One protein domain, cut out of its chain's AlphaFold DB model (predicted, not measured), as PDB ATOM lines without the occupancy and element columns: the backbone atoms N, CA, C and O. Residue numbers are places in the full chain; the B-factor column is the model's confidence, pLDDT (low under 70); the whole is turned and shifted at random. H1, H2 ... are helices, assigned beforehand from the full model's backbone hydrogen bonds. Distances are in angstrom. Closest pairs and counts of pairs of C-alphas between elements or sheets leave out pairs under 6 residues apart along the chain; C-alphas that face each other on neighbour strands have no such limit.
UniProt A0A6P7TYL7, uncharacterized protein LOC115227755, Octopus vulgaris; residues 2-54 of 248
ATOM      1  N   LEU A   2      -4.866  29.595 -39.714       86.38
ATOM      2  CA  LEU A   2      -6.013  30.025 -38.891       86.38
ATOM      3  C   LEU A   2      -6.564  31.409 -39.300       86.38
ATOM      4  O   LEU A   2      -7.775  31.598 -39.382       86.38
ATOM      5  N   PHE A   3      -5.667  32.342 -39.635       86.44
ATOM      6  CA  PHE A   3      -6.011  33.640 -40.225       86.44
ATOM      7  C   PHE A   3      -6.714  33.483 -41.584       86.44
ATOM      8  O   PHE A   3      -7.804  34.014 -41.767       86.44
ATOM      9  N   ASP A   4      -6.164  32.660 -42.486       86.62
ATOM     10  CA  ASP A   4      -6.767  32.391 -43.805       86.62
ATOM     11  C   ASP A   4      -8.155  31.747 -43.696       86.62
ATOM     12  O   ASP A   4      -9.055  32.034 -44.485       86.62
ATOM     13  N   PHE A   5      -8.344  30.872 -42.704       88.25
ATOM     14  CA  PHE A   5      -9.634  30.251 -42.434       88.25
ATOM     15  C   PHE A   5     -10.669  31.287 -41.982       88.25
ATOM     16  O   PHE A   5     -11.781  31.307 -42.512       88.25
ATOM     17  N   ARG A   6     -10.291  32.201 -41.078       88.44
ATOM     18  CA  ARG A   6     -11.146  33.328 -40.683       88.44
ATOM     19  C   ARG A   6     -11.470  34.242 -41.867       88.44
ATOM     20  O   ARG A   6     -12.641  34.543 -42.072       88.44
ATOM     21  N   GLU A   7     -10.477  34.633 -42.664       87.31
ATOM     22  CA  GLU A   7     -10.662  35.416 -43.899       87.31
ATOM     23  C   GLU A   7     -11.654  34.729 -44.853       87.31
ATOM     24  O   GLU A   7     -12.537  35.362 -45.431       87.31
ATOM     25  N   ASN A   8     -11.572  33.403 -44.990       89.44
ATOM     26  CA  ASN A   8     -12.503  32.644 -45.819       89.44
ATOM     27  C   ASN A   8     -13.943  32.669 -45.281       89.44
ATOM     28  O   ASN A   8     -14.892  32.726 -46.070       89.44
ATOM     29  N   LEU A   9     -14.114  32.598 -43.957       89.31
ATOM     30  CA  LEU A   9     -15.420  32.716 -43.307       89.31
ATOM     31  C   LEU A   9     -15.997  34.127 -43.482       89.31
ATOM     32  O   LEU A   9     -17.149  34.248 -43.891       89.31
ATOM     33  N   GLU A  10     -15.186  35.166 -43.264       87.56
ATOM     34  CA  GLU A  10     -15.531  36.580 -43.478       87.56
ATOM     35  C   GLU A  10     -16.016  36.831 -44.910       87.56
ATOM     36  O   GLU A  10     -17.124  37.328 -45.114       87.56
ATOM     37  N   ARG A  11     -15.242  36.396 -45.916       89.31
ATOM     38  CA  ARG A  11     -15.575  36.586 -47.340       89.31
ATOM     39  C   ARG A  11     -16.871  35.898 -47.762       89.31
ATOM     40  O   ARG A  11     -17.527  36.345 -48.694       89.31
ATOM     41  N   ARG A  12     -17.237  34.783 -47.119       90.19
ATOM     42  CA  ARG A  12     -18.399  33.963 -47.510       90.19
ATOM     43  C   ARG A  12     -19.578  34.045 -46.542       90.19
ATOM     44  O   ARG A  12     -20.545  33.306 -46.734       90.19
ATOM     45  N   LYS A  13     -19.539  34.926 -45.537       89.81
ATOM     46  CA  LYS A  13     -20.617  35.060 -44.539       89.81
ATOM     47  C   LYS A  13     -21.960  35.448 -45.161       89.81
ATOM     48  O   LYS A  13     -22.989  34.947 -44.732       89.81
ATOM     49  N   LEU A  14     -21.936  36.263 -46.218       86.75
ATOM     50  CA  LEU A  14     -23.138  36.703 -46.937       86.75
ATOM     51  C   LEU A  14     -23.739  35.608 -47.833       86.75
ATOM     52  O   LEU A  14     -24.917  35.656 -48.156       86.75
ATOM     53  N   ILE A  15     -22.934  34.615 -48.222       91.62
ATOM     54  CA  ILE A  15     -23.330  33.550 -49.156       91.62
ATOM     55  C   ILE A  15     -23.764  32.287 -48.396       91.62
ATOM     56  O   ILE A  15     -24.575  31.506 -48.882       91.62
ATOM     57  N   SER A  16     -23.215  32.048 -47.200       92.75
ATOM     58  CA  SER A  16     -23.471  30.836 -46.421       92.75
ATOM     59  C   SER A  16     -23.887  31.168 -44.983       92.75
ATOM     60  O   SER A  16     -23.025  31.534 -44.175       92.75
ATOM     61  N   PRO A  17     -25.164  30.930 -44.613       89.81
ATOM     62  CA  PRO A  17     -25.661  31.141 -43.250       89.81
ATOM     63  C   PRO A  17     -24.877  30.329 -42.217       89.81
ATOM     64  O   PRO A  17     -24.590  30.798 -41.120       89.81
ATOM     65  N   ARG A  18     -24.446  29.119 -42.599       91.81
ATOM     66  CA  ARG A  18     -23.610  28.258 -41.758       91.81
ATOM     67  C   ARG A  18     -22.263  28.908 -41.439       91.81
ATOM     68  O   ARG A  18     -21.824  28.853 -40.296       91.81
ATOM     69  N   LYS A  19     -21.603  29.530 -42.423       90.69
ATOM     70  CA  LYS A  19     -20.324  30.225 -42.198       90.69
ATOM     71  C   LYS A  19     -20.499  31.477 -41.340       90.69
ATOM     72  O   LYS A  19     -19.668  31.712 -40.468       90.69
ATOM     73  N   ALA A  20     -21.588  32.223 -41.537       89.81
ATOM     74  CA  ALA A  20     -21.938  33.352 -40.677       89.81
ATOM     75  C   ALA A  20     -22.180  32.915 -39.221       89.81
ATOM     76  O   ALA A  20     -21.641  33.527 -38.304       89.81
ATOM     77  N   ALA A  21     -22.910  31.815 -39.010       90.69
ATOM     78  CA  ALA A  21     -23.165  31.262 -37.682       90.69
ATOM     79  C   ALA A  21     -21.876  30.799 -36.979       90.69
ATOM     80  O   ALA A  21     -21.698  31.066 -35.793       90.69
ATOM     81  N   ILE A  22     -20.956  30.154 -37.711       91.06
ATOM     82  CA  ILE A  22     -19.638  29.768 -37.183       91.06
ATOM     83  C   ILE A  22     -18.847  31.013 -36.765       91.06
ATOM     84  O   ILE A  22     -18.356  31.068 -35.642       91.06
ATOM     85  N   LEU A  23     -18.756  32.026 -37.635       90.06
ATOM     86  CA  LEU A  23     -18.028  33.261 -37.335       90.06
ATOM     87  C   LEU A  23     -18.600  33.965 -36.092       90.06
ATOM     88  O   LEU A  23     -17.840  34.356 -35.210       90.06
ATOM     89  N   TRP A  24     -19.929  34.058 -35.989       91.81
ATOM     90  CA  TRP A  24     -20.611  34.647 -34.836       91.81
ATOM     91  C   TRP A  24     -20.358  33.870 -33.540       91.81
ATOM     92  O   TRP A  24     -20.049  34.467 -32.508       91.81
ATOM     93  N   ALA A  25     -20.457  32.537 -33.577       92.38
ATOM     94  CA  ALA A  25     -20.230  31.699 -32.402       92.38
ATOM     95  C   ALA A  25     -18.795  31.844 -31.875       92.38
ATOM     96  O   ALA A  25     -18.575  31.932 -30.667       92.38
ATOM     97  N   GLU A  26     -17.828  31.919 -32.785       91.06
ATOM     98  CA  GLU A  26     -16.411  32.090 -32.474       91.06
ATOM     99  C   GLU A  26     -16.117  33.485 -31.908       91.06
ATOM    100  O   GLU A  26     -15.415  33.602 -30.900       91.06
ATOM    101  N   GLN A  27     -16.725  34.536 -32.475       90.06
ATOM    102  CA  GLN A  27     -16.662  35.904 -31.943       90.06
ATOM    103  C   GLN A  27     -17.265  36.001 -30.539       90.06
ATOM    104  O   GLN A  27     -16.644  36.563 -29.638       90.06
ATOM    105  N   LYS A  28     -18.435  35.391 -30.315       93.06
ATOM    106  CA  LYS A  28     -19.097  35.370 -29.003       93.06
ATOM    107  C   LYS A  28     -18.249  34.672 -27.941       93.06
ATOM    108  O   LYS A  28     -18.226  35.102 -26.792       93.06
ATOM    109  N   ARG A  29     -17.542  33.607 -28.325       91.44
ATOM    110  CA  ARG A  29     -16.629  32.858 -27.449       91.44
ATOM    111  C   ARG A  29     -15.274  33.537 -27.250       91.44
ATOM    112  O   ARG A  29     -14.512  33.062 -26.417       91.44
ATOM    113  N   LYS A  30     -14.965  34.601 -28.004       89.19
ATOM    114  CA  LYS A  30     -13.634  35.232 -28.050       89.19
ATOM    115  C   LYS A  30     -12.517  34.198 -28.234       89.19
ATOM    116  O   LYS A  30     -11.491  34.239 -27.560       89.19
ATOM    117  N   SER A  31     -12.745  33.228 -29.119       91.50
ATOM    118  CA  SER A  31     -11.766  32.173 -29.375       91.50
ATOM    119  C   SER A  31     -10.464  32.744 -29.950       91.50
ATOM    120  O   SER A  31     -10.434  33.859 -30.475       91.50
ATOM    121  N   HIS A  32      -9.395  31.941 -29.950       88.06
ATOM    122  CA  HIS A  32      -8.144  32.294 -30.634       88.06
ATOM    123  C   HIS A  32      -8.343  32.663 -32.111       88.06
ATOM    124  O   HIS A  32      -7.566  33.442 -32.657       88.06
ATOM    125  N   MET A  33      -9.375  32.125 -32.771       88.75
ATOM    126  CA  MET A  33      -9.700  32.508 -34.142       88.75
ATOM    127  C   MET A  33     -10.316  33.905 -34.205       88.75
ATOM    128  O   MET A  33      -9.940  34.702 -35.064       88.75
ATOM    129  N   ALA A  34     -11.225  34.233 -33.288       86.75
ATOM    130  CA  ALA A  34     -11.852  35.548 -33.233       86.75
ATOM    131  C   ALA A  34     -10.851  36.675 -32.931       86.75
ATOM    132  O   ALA A  34     -10.976  37.757 -33.495       86.75
ATOM    133  N   THR A  35      -9.820  36.410 -32.129       90.06
ATOM    134  CA  THR A  35      -8.801  37.402 -31.739       90.06
ATOM    135  C   THR A  35      -7.531  37.350 -32.595       90.06
ATOM    136  O   THR A  35      -6.587  38.099 -32.352       90.06
ATOM    137  N   ILE A  36      -7.480  36.498 -33.630       89.00
ATOM    138  CA  ILE A  36      -6.248  36.272 -34.403       89.00
ATOM    139  C   ILE A  36      -5.700  37.549 -35.059       89.00
ATOM    140  O   ILE A  36      -4.490  37.724 -35.102       89.00
ATOM    141  N   THR A  37      -6.560  38.451 -35.545       86.19
ATOM    142  CA  THR A  37      -6.143  39.728 -36.153       86.19
ATOM    143  C   THR A  37      -5.430  40.614 -35.141       86.19
ATOM    144  O   THR A  37      -4.316  41.057 -35.391       86.19
ATOM    145  N   GLU A  38      -6.034  40.802 -33.968       87.50
ATOM    146  CA  GLU A  38      -5.477  41.590 -32.864       87.50
ATOM    147  C   GLU A  38      -4.153  40.991 -32.384       87.50
ATOM    148  O   GLU A  38      -3.163  41.700 -32.234       87.50
ATOM    149  N   PHE A  39      -4.094  39.665 -32.239       89.62
ATOM    150  CA  PHE A  39      -2.860  38.967 -31.895       89.62
ATOM    151  C   PHE A  39      -1.741  39.223 -32.915       89.62
ATOM    152  O   PHE A  39      -0.598  39.463 -32.528       89.62
ATOM    153  N   LEU A  40      -2.049  39.172 -34.216       88.25
ATOM    154  CA  LEU A  40      -1.073  39.428 -35.279       88.25
ATOM    155  C   LEU A  40      -0.609  40.891 -35.286       88.25
ATOM    156  O   LEU A  40       0.587  41.132 -35.458       88.25
ATOM    157  N   HIS A  41      -1.513  41.841 -35.031       87.50
ATOM    158  CA  HIS A  41      -1.176  43.253 -34.843       87.50
ATOM    159  C   HIS A  41      -0.211  43.445 -33.673       87.50
ATOM    160  O   HIS A  41       0.871  43.996 -33.861       87.50
ATOM    161  N   CYS A  42      -0.531  42.900 -32.496       87.56
ATOM    162  CA  CYS A  42       0.337  42.991 -31.323       87.56
ATOM    163  C   CYS A  42       1.689  42.297 -31.531       87.56
ATOM    164  O   CYS A  42       2.717  42.798 -31.087       87.56
ATOM    165  N   LYS A  43       1.706  41.136 -32.193       87.88
ATOM    166  CA  LYS A  43       2.925  40.337 -32.364       87.88
ATOM    167  C   LYS A  43       3.895  40.931 -33.385       87.88
ATOM    168  O   LYS A  43       5.102  40.853 -33.172       87.88
ATOM    169  N   TYR A  44       3.379  41.450 -34.499       87.25
ATOM    170  CA  TYR A  44       4.193  41.936 -35.618       87.25
ATOM    171  C   TYR A  44       4.215  43.464 -35.750       87.25
ATOM    172  O   TYR A  44       4.898  43.967 -36.634       87.25
ATOM    173  N   GLY A  45       3.494  44.201 -34.899       82.81
ATOM    174  CA  GLY A  45       3.448  45.668 -34.927       82.81
ATOM    175  C   GLY A  45       2.794  46.241 -36.187       82.81
ATOM    176  O   GLY A  45       3.187  47.307 -36.644       82.81
ATOM    177  N   THR A  46       1.846  45.516 -36.786       81.00
ATOM    178  CA  THR A  46       1.107  45.988 -37.973       81.00
ATOM    179  C   THR A  46      -0.089  46.826 -37.556       81.00
ATOM    180  O   THR A  46      -0.662  46.571 -36.498       81.00
ATOM    181  N   ASN A  47      -0.519  47.762 -38.405       77.38
ATOM    182  CA  ASN A  47      -1.655  48.643 -38.099       77.38
ATOM    183  C   ASN A  47      -2.901  48.317 -38.932       77.38
ATOM    184  O   ASN A  47      -4.010  48.649 -38.521       77.38
ATOM    185  N   THR A  48      -2.745  47.653 -40.086       79.19
ATOM    186  CA  THR A  48      -3.867  47.357 -40.992       79.19
ATOM    187  C   THR A  48      -3.987  45.873 -41.344       79.19
ATOM    188  O   THR A  48      -3.005  45.134 -41.430       79.19
ATOM    189  N   GLN A  49      -5.221  45.403 -41.556       76.31
ATOM    190  CA  GLN A  49      -5.484  44.007 -41.931       76.31
ATOM    191  C   GLN A  49      -4.982  43.676 -43.351       76.31
ATOM    192  O   GLN A  49      -4.635  42.527 -43.645       76.31
ATOM    193  N   GLU A  50      -4.883  44.676 -44.232       76.44
ATOM    194  CA  GLU A  50      -4.302  44.512 -45.567       76.44
ATOM    195  C   GLU A  50      -2.797  44.235 -45.525       76.44
ATOM    196  O   GLU A  50      -2.319  43.369 -46.263       76.44
ATOM    197  N   GLU A  51      -2.059  44.921 -44.646       75.69
ATOM    198  CA  GLU A  51      -0.633  44.660 -44.409       75.69
ATOM    199  C   GLU A  51      -0.407  43.227 -43.937       75.69
ATOM    200  O   GLU A  51       0.476  42.543 -44.453       75.69
ATOM    201  N   ILE A  52      -1.240  42.738 -43.010       79.94
ATOM    202  CA  ILE A  52      -1.184  41.343 -42.565       79.94
ATOM    203  C   ILE A  52      -1.412  40.420 -43.763       79.94
ATOM    204  O   ILE A  52      -0.594  39.552 -44.039       79.94
ATOM    205  N   THR A  53      -2.481  40.618 -44.527       79.75
ATOM    206  CA  THR A  53      -2.842  39.688 -45.608       79.75
ATOM    207  C   THR A  53      -1.766  39.599 -46.694       79.75
ATOM    208  O   THR A  53      -1.491  38.512 -47.202       79.75
ATOM    209  N   LYS A  54      -1.127  40.723 -47.035       82.62
ATOM    210  CA  LYS A  54      -0.086  40.780 -48.074       82.62
ATOM    211  C   LYS A  54       1.291  40.348 -47.556       82.62
ATOM    212  O   LYS A  54       2.045  39.724 -48.300       82.62
TER     213      LYS A  54
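Overview. This is residues 2 to 54 of the 248 residues of the protein "uncharacterized protein LOC115227755" of Octopus vulgaris (UniProt A0A6P7TYL7). Two helices, H1 and H2, make a V, and the link of residues 29 to 35 folds back across its open side to the first end of H1. From there H3 runs outward, and a short H4 comes back beside the first residues of H3, in a loose chain of few contacts. The printed part has 53 residues, with four named helices in the order H1, H2, H3, H4 and no named strand; its class is all helix. It is only just compact, close to loose, with a radius of gyration of the C-alphas of 11.5 A, and it spans 33 by 23 by 14 A.

Arrangement. Start with H1, residues 2 to 12, and H2, residues 17 to 28: they touch, H2 with residues 19 to 23 alone. Their closest C-alphas, of Leu 9 and Lys 19, are 5.6 A apart. They run opposite ways at a steep tilt of 48 degrees. Next look at H3, residues 36 to 44, which is apart from H2. H1 and H3 only just touch, and only at their ends, with 3 pairs of C-alphas within 8 A; the closest, of Phe 3 and Ile 36, are 6.4 A apart. H4, residues 49 to 54, only just touches H3, also with 3 pairs, the closest C-alphas being Thr 37 and Gln 49 at 7.2 A. In H1, H2, H3 and H4 every O i to N i+4 pair is within hydrogen-bond range.

Along the chain. Find C-alpha 2 at (-6.013, 30.025, -38.891); from there H1 runs 15.6 A to Arg 12. H2 covers 16.2 A from Pro 17 to Lys 28, and H3 11.9 A from Ile 36 to Tyr 44. H4 ends at C-alpha 54, (-0.086, 40.780, -48.074).

Size, cuts and confidence. The C-alphas of Pro 17 and Gly 45, 33.6 A apart, are the two farthest from each other. The printed part has no cut and no long link. Its mean pLDDT is 87.4, and no printed residue is under 70.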